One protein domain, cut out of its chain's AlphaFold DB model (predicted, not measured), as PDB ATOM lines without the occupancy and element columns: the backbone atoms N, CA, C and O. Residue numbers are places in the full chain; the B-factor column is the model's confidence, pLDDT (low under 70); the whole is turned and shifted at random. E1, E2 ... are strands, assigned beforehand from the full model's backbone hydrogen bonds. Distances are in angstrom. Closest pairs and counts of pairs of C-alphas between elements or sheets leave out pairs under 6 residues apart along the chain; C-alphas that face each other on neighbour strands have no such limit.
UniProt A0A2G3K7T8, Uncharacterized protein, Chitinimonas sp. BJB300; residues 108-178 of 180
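AT A GLANCE: This is residues 108 to 178 of the 180 residues of an uncharacterized protein of Chitinimonas sp. BJB300 (UniProt A0A2G3K7T8). One strongly twisted sheet of five antiparallel strands, with no named helix over either face, has the long hairpin E2 and E3 at one edge and short E5 at the other. The hairpin's turn, residues 137 to 140, reaches out at one end of the long axis. The printed part has 71 residues and five named strands, E1 to E5 along the chain, in sheet order E3 E2 E1 E4 E5. The class is all strand, with 33 of the 71 residues in named elements. The whole is compact, with a radius of gyration of the C-alphas of 12.6 A, but elongated, with spans of 41 by 22 by 21 A.

HOW THE PARTS SIT: E1, residues 117 to 122, and E2, residues 128 to 136, form an antiparallel hairpin, with N 120 and O 130 2.8 A apart. E2 forms another with edge strand E3, residues 141 to 149, with N 131 and O 146 2.8 A apart. These three make a meander, each strand the antiparallel neighbour of the one before. E4, residues 159 to 164, is antiparallel to E1, with N 119 and O 162 2.8 A apart, closing a Greek key, a meander whose first strand neighbours the fourth. Edge strand E5, residues 175 to 177, forms a hairpin with E4, with N 161 and O 176 2.9 A apart. E3 and E4 are apart.

IN THESE COORDINATES: E1 begins at C-alpha 117 (12.694, 103.924, 11.296) and is 16.8 A long. E2 is 25.5 A, E3 25.8 A, E4 17.1 A and E5 7.1 A long, ending at C-alpha 177 (5.906, 89.263, 8.754).

THE WHOLE: The farthest C-alphas, Ala 139 and Asn 155, are 42.2 A apart. The printed part has no cut and no long link. Mean pLDDT of the printed part is 73.8; 28 residues are under 70, among them 109 to 115 and 135 to 142.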
ATOM      1  N   GLU A 108      13.680  99.782  21.838       76.88
ATOM      2  CA  GLU A 108      14.276  98.472  22.146       76.88
ATOM      3  C   GLU A 108      15.250  97.990  21.069       76.88
ATOM      4  O   GLU A 108      16.264  97.380  21.383       76.88
ATOM      5  N   TRP A 109      14.958  98.263  19.794       66.44
ATOM      6  CA  TRP A 109      15.531  97.516  18.669       66.44
ATOM      7  C   TRP A 109      16.316  98.391  17.671       66.44
ATOM      8  O   TRP A 109      16.959  97.890  16.749       66.44
ATOM      9  N   SER A 110      16.302  99.722  17.839       60.28
ATOM     10  CA  SER A 110      16.997 100.633  16.912       60.28
ATOM     11  C   SER A 110      18.524 100.651  17.061       60.28
ATOM     12  O   SER A 110      19.205 101.099  16.138       60.28
ATOM     13  N   ALA A 111      19.073 100.175  18.184       55.84
ATOM     14  CA  ALA A 111      20.516 100.198  18.434       55.84
ATOM     15  C   ALA A 111      21.286  99.174  17.578       55.84
ATOM     16  O   ALA A 111      22.340  99.509  17.041       55.84
ATOM     17  N   ASP A 112      20.724  97.979  17.375       54.44
ATOM     18  CA  ASP A 112      21.471  96.840  16.822       54.44
ATOM     19  C   ASP A 112      21.343  96.680  15.299       54.44
ATOM     20  O   ASP A 112      22.210  96.092  14.657       54.44
ATOM     21  N   LEU A 113      20.284  97.220  14.679       54.94
ATOM     22  CA  LEU A 113      20.005  97.013  13.247       54.94
ATOM     23  C   LEU A 113      20.390  98.178  12.323       54.94
ATOM     24  O   LEU A 113      20.158  98.098  11.115       54.94
ATOM     25  N   GLY A 114      20.911  99.291  12.849       57.31
ATOM     26  CA  GLY A 114      21.255 100.476  12.042       57.31
ATOM     27  C   GLY A 114      20.065 101.127  11.305       57.31
ATOM     28  O   GLY A 114      20.251 102.036  10.489       57.31
ATOM     29  N   GLY A 115      18.837 100.670  11.575       63.50
ATOM     30  CA  GLY A 115      17.599 101.204  11.017       63.50
ATOM     31  C   GLY A 115      17.222 102.523  11.687       63.50
ATOM     32  O   GLY A 115      17.257 102.641  12.910       63.50
ATOM     33  N   LYS A 116      16.836 103.530  10.897       74.50
ATOM     34  CA  LYS A 116      16.412 104.845  11.421       74.50
ATOM     35  C   LYS A 116      14.897 104.986  11.571       74.50
ATOM     36  O   LYS A 116      14.438 105.963  12.165       74.50
ATOM     37  N   GLY A 117      14.134 104.006  11.088       83.88
ATOM     38  CA  GLY A 117      12.694 103.924  11.296       83.88
ATOM     39  C   GLY A 117      12.101 102.566  10.930       83.88
ATOM     40  O   GLY A 117      12.738 101.756  10.255       83.88
ATOM     41  N   ILE A 118      10.863 102.362  11.361       87.75
ATOM     42  CA  ILE A 118      10.018 101.203  11.083       87.75
ATOM     43  C   ILE A 118       8.688 101.686  10.507       87.75
ATOM     44  O   ILE A 118       8.105 102.635  11.016       87.75
ATOM     45  N   ALA A 119       8.217 101.060   9.438       89.88
ATOM     46  CA  ALA A 119       6.844 101.166   8.968       89.88
ATOM     47  C   ALA A 119       6.098  99.909   9.389       89.88
ATOM     48  O   ALA A 119       6.623  98.815   9.209       89.88
ATOM     49  N   ILE A 120       4.891 100.061   9.915       91.25
ATOM     50  CA  ILE A 120       4.026  98.957  10.316       91.25
ATOM     51  C   ILE A 120       2.697  99.110   9.588       91.25
ATOM     52  O   ILE A 120       2.107 100.188   9.562       91.25
ATOM     53  N   TYR A 121       2.246  98.028   8.975       90.19
ATOM     54  CA  TYR A 121       0.973  97.912   8.288       90.19
ATOM     55  C   TYR A 121       0.115  96.863   8.996       90.19
ATOM     56  O   TYR A 121       0.631  95.834   9.432       90.19
ATOM     57  N   CYS A 122      -1.190  97.113   9.076       88.56
ATOM     58  CA  CYS A 122      -2.169  96.183   9.620       88.56
ATOM     59  C   CYS A 122      -3.389  96.113   8.697       88.56
ATOM     60  O   CYS A 122      -3.883  97.134   8.218       88.56
ATOM     61  N   SER A 123      -3.890  94.902   8.471       87.69
ATOM     62  CA  SER A 123      -5.072  94.633   7.645       87.69
ATOM     63  C   SER A 123      -6.359  95.275   8.181       87.69
ATOM     64  O   SER A 123      -7.217  95.640   7.380       87.69
ATOM     65  N   ALA A 124      -6.462  95.494   9.499       86.00
ATOM     66  CA  ALA A 124      -7.582  96.195  10.136       86.00
ATOM     67  C   ALA A 124      -7.668  97.686   9.751       86.00
ATOM     68  O   ALA A 124      -8.739  98.285   9.807       86.00
ATOM     69  N   MET A 125      -6.555  98.279   9.302       84.19
ATOM     70  CA  MET A 125      -6.498  99.637   8.761       84.19
ATOM     71  C   MET A 125      -5.871  99.601   7.359       84.19
ATOM     72  O   MET A 125      -4.716  99.980   7.159       84.19
ATOM     73  N   PRO A 126      -6.618  99.142   6.340       79.88
ATOM     74  CA  PRO A 126      -6.039  98.792   5.047       79.88
ATOM     75  C   PRO A 126      -5.555 100.004   4.244       79.88
ATOM     76  O   PRO A 126      -4.818  99.836   3.275       79.88
ATOM     77  N   THR A 127      -5.980 101.216   4.601       79.12
ATOM     78  CA  THR A 127      -5.679 102.456   3.875       79.12
ATOM     79  C   THR A 127      -4.357 103.096   4.287       79.12
ATOM     80  O   THR A 127      -3.819 103.893   3.513       79.12
ATOM     81  N   LEU A 128      -3.820 102.753   5.463       83.75
ATOM     82  CA  LEU A 128      -2.686 103.444   6.066       83.75
ATOM     83  C   LEU A 128      -1.688 102.466   6.693       83.75
ATOM     84  O   LEU A 128      -2.044 101.442   7.265       83.75
ATOM     85  N   ALA A 129      -0.414 102.823   6.612       85.81
ATOM     86  CA  ALA A 129       0.645 102.255   7.434       85.81
ATOM     87  C   ALA A 129       1.208 103.348   8.350       85.81
ATOM     88  O   ALA A 129       1.153 104.532   8.022       85.81
ATOM     89  N   ILE A 130       1.774 102.970   9.490       87.88
ATOM     90  CA  ILE A 130       2.380 103.907  10.438       87.88
ATOM     91  C   ILE A 130       3.894 103.779  10.375       87.88
ATOM     92  O   ILE A 130       4.457 102.732  10.676       87.88
ATOM     93  N   GLY A 131       4.553 104.859   9.963       87.50
ATOM     94  CA  GLY A 131       6.002 104.985   9.947       87.50
ATOM     95  C   GLY A 131       6.510 105.693  11.194       87.50
ATOM     96  O   GLY A 131       6.272 106.887  11.344       87.50
ATOM     97  N   THR A 132       7.259 105.017  12.056       86.75
ATOM     98  CA  THR A 132       7.934 105.615  13.214       86.75
ATOM     99  C   THR A 132       9.428 105.750  12.947       86.75
ATOM    100  O   THR A 132      10.091 104.787  12.574       86.75
ATOM    101  N   TYR A 133       9.985 106.942  13.155       82.94
ATOM    102  CA  TYR A 133      11.424 107.186  13.049       82.94
ATOM    103  C   TYR A 133      11.981 107.859  14.295       82.94
ATOM    104  O   TYR A 133      11.301 108.617  14.994       82.94
ATOM    105  N   ARG A 134      13.263 107.589  14.543       74.12
ATOM    106  CA  ARG A 134      14.020 108.192  15.632       74.12
ATOM    107  C   ARG A 134      14.686 109.466  15.128       74.12
ATOM    108  O   ARG A 134      15.509 109.428  14.211       74.12
ATOM    109  N   LYS A 135      14.364 110.603  15.737       67.75
ATOM    110  CA  LYS A 135      15.095 111.854  15.539       67.75
ATOM    111  C   LYS A 135      16.053 112.026  16.712       67.75
ATOM    112  O   LYS A 135      15.632 112.234  17.847       67.75
ATOM    113  N   HIS A 136      17.347 111.916  16.430       59.62
ATOM    114  CA  HIS A 136      18.374 112.229  17.414       59.62
ATOM    115  C   HIS A 136      18.535 113.748  17.469       59.62
ATOM    116  O   HIS A 136      18.913 114.366  16.472       59.62
ATOM    117  N   THR A 137      18.229 114.352  18.613       54.16
ATOM    118  CA  THR A 137      18.647 115.723  18.926       54.16
ATOM    119  C   THR A 137      19.678 115.684  20.052       54.16
ATOM    120  O   THR A 137      19.684 114.714  20.806       54.16
ATOM    121  N   PRO A 138      20.570 116.687  20.175       48.41
ATOM    122  CA  PRO A 138      21.615 116.691  21.204       48.41
ATOM    123  C   PRO A 138      21.087 116.611  22.644       48.41
ATOM    124  O   PRO A 138      21.811 116.158  23.519       48.41
ATOM    125  N   ALA A 139      19.842 117.042  22.880       51.94
ATOM    126  CA  ALA A 139      19.218 117.055  24.202       51.94
ATOM    127  C   ALA A 139      18.384 115.794  24.494       51.94
ATOM    128  O   ALA A 139      18.442 115.275  25.602       51.94
ATOM    129  N   GLU A 140      17.627 115.281  23.513       54.59
ATOM    130  CA  GLU A 140      16.681 114.176  23.728       54.59
ATOM    131  C   GLU A 140      16.475 113.308  22.473       54.59
ATOM    132  O   GLU A 140      16.609 113.755  21.326       54.59
ATOM    133  N   THR A 141      16.088 112.047  22.683       58.12
ATOM    134  CA  THR A 141      15.590 111.178  21.609       58.12
ATOM    135  C   THR A 141      14.106 111.453  21.390       58.12
ATOM    136  O   THR A 141      13.285 111.111  22.232       58.12
ATOM    137  N   HIS A 142      13.758 112.011  20.230       65.19
ATOM    138  CA  HIS A 142      12.367 112.227  19.843       65.19
ATOM    139  C   HIS A 142      11.905 111.127  18.883       65.19
ATOM    140  O   HIS A 142      12.604 110.795  17.921       65.19
ATOM    141  N   PHE A 143      10.704 110.597  19.105       73.75
ATOM    142  CA  PHE A 143      10.049 109.666  18.188       73.75
ATOM    143  C   PHE A 143       8.937 110.392  17.445       73.75
ATOM    144  O   PHE A 143       8.119 111.076  18.060       73.75
ATOM    145  N   ARG A 144       8.884 110.239  16.122       78.62
ATOM    146  CA  ARG A 144       7.785 110.775  15.317       78.62
ATOM    147  C   ARG A 144       7.167 109.664  14.491       78.62
ATOM    148  O   ARG A 144       7.880 108.960  13.778       78.62
ATOM    149  N   SER A 145       5.850 109.550  14.595       81.38
ATOM    150  CA  SER A 145       5.038 108.679  13.753       81.38
ATOM    151  C   SER A 145       4.401 109.497  12.634       81.38
ATOM    152  O   SER A 145       4.024 110.653  12.836       81.38
ATOM    153  N   VAL A 146       4.331 108.918  11.443       83.56
ATOM    154  CA  VAL A 146       3.674 109.491  10.269       83.56
ATOM    155  C   VAL A 146       2.765 108.451   9.638       83.56
ATOM    156  O   VAL A 146       3.126 107.278   9.554       83.56
ATOM    157  N   ALA A 147       1.603 108.896   9.172       83.06
ATOM    158  CA  ALA A 147       0.753 108.080   8.326       83.06
ATOM    159  C   ALA A 147       1.390 107.965   6.933       83.06
ATOM    160  O   ALA A 147       1.816 108.958   6.337       83.06
ATOM    161  N   LEU A 148       1.479 106.743   6.432       81.31
ATOM    162  CA  LEU A 148       1.959 106.384   5.107       81.31
ATOM    163  C   LEU A 148       0.772 105.833   4.320       81.31
ATOM    164  O   LEU A 148      -0.025 105.069   4.861       81.31
ATOM    165  N   SER A 149       0.650 106.201   3.047       76.88
ATOM    166  CA  SER A 149      -0.379 105.631   2.174       76.88
ATOM    167  C   SER A 149      -0.234 104.113   2.075       76.88
ATOM    168  O   SER A 149       0.887 103.599   2.135       76.88
ATOM    169  N   ARG A 150      -1.369 103.420   1.891       69.06
ATOM    170  CA  ARG A 150      -1.435 101.966   1.714       69.06
ATOM    171  C   ARG A 150      -0.275 101.471   0.841       69.06
ATOM    172  O   ARG A 150      -0.174 101.869  -0.323       69.06
ATOM    173  N   PRO A 151       0.569 100.570   1.358       66.44
ATOM    174  CA  PRO A 151       1.555  99.921   0.519       66.44
ATOM    175  C   PRO A 151       0.808  98.996  -0.459       66.44
ATOM    176  O   PRO A 151      -0.175  98.356  -0.081       66.44
ATOM    177  N   GLY A 152       1.227  98.956  -1.729       61.84
ATOM    178  CA  GLY A 152       0.642  98.109  -2.785       61.84
ATOM    179  C   GLY A 152       0.910  96.619  -2.555       61.84
ATOM    180  O   GLY A 152       1.527  95.960  -3.383       61.84
ATOM    181  N   LEU A 153       0.524  96.117  -1.385       64.69
ATOM    182  CA  LEU A 153       0.803  94.785  -0.893       64.69
ATOM    183  C   LEU A 153      -0.373  93.871  -1.201       64.69
ATOM    184  O   LEU A 153      -1.512  94.131  -0.805       64.69
ATOM    185  N   SER A 154      -0.060  92.778  -1.881       54.50
ATOM    186  CA  SER A 154      -0.887  91.584  -1.993       54.50
ATOM    187  C   SER A 154      -0.220  90.473  -1.180       54.50
ATOM    188  O   SER A 154       0.981  90.258  -1.339       54.50
ATOM    189  N   ASN A 155      -0.994  89.756  -0.358       59.88
ATOM    190  CA  ASN A 155      -0.612  88.505   0.323       59.88
ATOM    191  C   ASN A 155       0.298  88.605   1.559       59.88
ATOM    192  O   ASN A 155       1.188  87.776   1.732       59.88
ATOM    193  N   PHE A 156       0.045  89.548   2.460       64.38
ATOM    194  CA  PHE A 156       0.601  89.441   3.809       64.38
ATOM    195  C   PHE A 156      -0.506  89.155   4.828       64.38
ATOM    196  O   PHE A 156      -1.658  89.500   4.575       64.38
ATOM    197  N   GLY A 157      -0.149  88.488   5.934       73.19
ATOM    198  CA  GLY A 157      -1.058  88.170   7.041       73.19
ATOM    199  C   GLY A 157      -1.570  89.413   7.781       73.19
ATOM    200  O   GLY A 157      -1.558  90.517   7.241       73.19
ATOM    201  N   PHE A 158      -2.008  89.244   9.031       84.44
ATOM    202  CA  PHE A 158      -2.680  90.300   9.794       84.44
ATOM    203  C   PHE A 158      -1.898  91.625   9.863       84.44
ATOM    204  O   PHE A 158      -2.461  92.681   9.553       84.44
ATOM    205  N   ALA A 159      -0.611  91.568  10.214       84.75
ATOM    206  CA  ALA A 159       0.275  92.722  10.285       84.75
ATOM    207  C   ALA A 159       1.651  92.429   9.672       84.75
ATOM    208  O   ALA A 159       2.153  91.303   9.695       84.75
ATOM    209  N   THR A 160       2.284  93.469   9.128       86.75
ATOM    210  CA  THR A 160       3.654  93.417   8.605       86.75
ATOM    211  C   THR A 160       4.430  94.669   8.937       86.75
ATOM    212  O   THR A 160       3.859  95.724   9.209       86.75
ATOM    213  N   TYR A 161       5.753  94.564   8.882       87.56
ATOM    214  CA  TYR A 161       6.628  95.702   9.090       87.56
ATOM    215  C   TYR A 161       7.717  95.800   8.025       87.56
ATOM    216  O   TYR A 161       8.086  94.819   7.384       87.56
ATOM    217  N   ALA A 162       8.262  96.996   7.853       85.50
ATOM    218  CA  ALA A 162       9.426  97.264   7.026       85.50
ATOM    219  C   ALA A 162      10.376  98.207   7.766       85.50
ATOM    220  O   ALA A 162       9.944  99.176   8.382       85.50
ATOM    221  N   ILE A 163      11.679  97.951   7.693       84.25
ATOM    222  CA  ILE A 163      12.699  98.807   8.315       84.25
ATOM    223  C   ILE A 163      13.301  99.711   7.241       84.25
ATOM    224  O   ILE A 163      13.640  99.244   6.152       84.25
ATOM    225  N   THR A 164      13.462 100.997   7.550       78.44
ATOM    226  CA  THR A 164      14.158 101.956   6.684       78.44
ATOM    227  C   THR A 164      15.566 102.256   7.201       78.44
ATOM    228  O   THR A 164      15.789 102.484   8.396       78.44
ATOM    229  N   THR A 165      16.535 102.257   6.286       67.81
ATOM    230  CA  THR A 165      17.938 102.624   6.522       67.81
ATOM    231  C   THR A 165      18.218 104.037   5.994       67.81
ATOM    232  O   THR A 165      17.425 104.609   5.236       67.81
ATOM    233  N   GLN A 166      19.329 104.661   6.411       55.94
ATOM    234  CA  GLN A 166      19.656 106.017   5.951       55.94
ATOM    235  C   GLN A 166      19.699 106.129   4.423       55.94
ATOM    236  O   GLN A 166      20.348 105.339   3.751       55.94
ATOM    237  N   GLY A 167      19.035 107.161   3.895       54.09
ATOM    238  CA  GLY A 167      19.086 107.546   2.481       54.09
ATOM    239  C   GLY A 167      17.886 107.106   1.638       54.09
ATOM    240  O   GLY A 167      17.596 107.752   0.637       54.09
ATOM    241  N   GLN A 168      17.138 106.076   2.050       57.56
ATOM    242  CA  GLN A 168      15.984 105.562   1.286       57.56
ATOM    243  C   GLN A 168      14.642 106.195   1.710       57.56
ATOM    244  O   GLN A 168      13.699 106.262   0.915       57.56
ATOM    245  N   GLY A 169      14.539 106.685   2.952       67.75
ATOM    246  CA  GLY A 169      13.281 107.201   3.508       67.75
ATOM    247  C   GLY A 169      12.159 106.154   3.454       67.75
ATOM    248  O   GLY A 169      12.415 104.960   3.592       67.75
ATOM    249  N   TRP A 170      10.919 106.587   3.211       73.12
ATOM    250  CA  TRP A 170       9.753 105.701   3.037       73.12
ATOM    251  C   TRP A 170       9.539 105.232   1.584       73.12
ATOM    252  O   TRP A 170       8.484 104.698   1.261       73.12
ATOM    253  N   ARG A 171      10.503 105.464   0.678       67.44
ATOM    254  CA  ARG A 171      10.313 105.267  -0.773       67.44
ATOM    255  C   ARG A 171      10.412 103.809  -1.218       67.44
ATOM    256  O   ARG A 171       9.743 103.425  -2.170       67.44
ATOM    257  N   LYS A 172      11.250 103.009  -0.554       72.31
ATOM    258  CA  LYS A 172      11.431 101.585  -0.853       72.31
ATOM    259  C   LYS A 172      11.417 100.797   0.450       72.31
ATOM    260  O   LYS A 172      12.378 100.833   1.211       72.31
ATOM    261  N   LEU A 173      10.299 100.127   0.705       79.12
ATOM    262  CA  LEU A 173      10.064  99.354   1.920       79.12
ATOM    263  C   LEU A 173      10.014  97.866   1.580       79.12
ATOM    264  O   LEU A 173       9.221  97.443   0.742       79.12
ATOM    265  N   SER A 174      10.873  97.091   2.238       81.81
ATOM    266  CA  SER A 174      10.861  95.630   2.166       81.81
ATOM    267  C   SER A 174      10.056  95.088   3.340       81.81
ATOM    268  O   SER A 174      10.549  95.070   4.469       81.81
ATOM    269  N   TRP A 175       8.819  94.682   3.066       83.94
ATOM    270  CA  TRP A 175       7.876  94.204   4.074       83.94
ATOM    271  C   TRP A 175       8.190  92.777   4.523       83.94
ATOM    272  O   TRP A 175       8.580  91.929   3.720       83.94
ATOM    273  N   ARG A 176       8.035  92.531   5.822       85.19
ATOM    274  CA  ARG A 176       8.301  91.268   6.513       85.19
ATOM    275  C   ARG A 176       7.144  90.944   7.466       85.19
ATOM    276  O   ARG A 176       6.518  91.880   7.976       85.19
ATOM    277  N   PRO A 177       6.856  89.656   7.716       85.50
ATOM    278  CA  PRO A 177       5.906  89.263   8.754       85.50
ATOM    279  C   PRO A 177       6.414  89.698  10.129       85.50
ATOM    280  O   PRO A 177       7.628  89.758  10.338       85.50
ATOM    281  N   ILE A 178       5.495  90.006  11.047       85.25
ATOM    282  CA  ILE A 178       5.844  90.280  12.446       85.25
ATOM    283  C   ILE A 178       6.545  89.058  13.066       85.25
ATOM    284  O   ILE A 178       6.221  87.928  12.695       85.25
TER     285      ILE A 178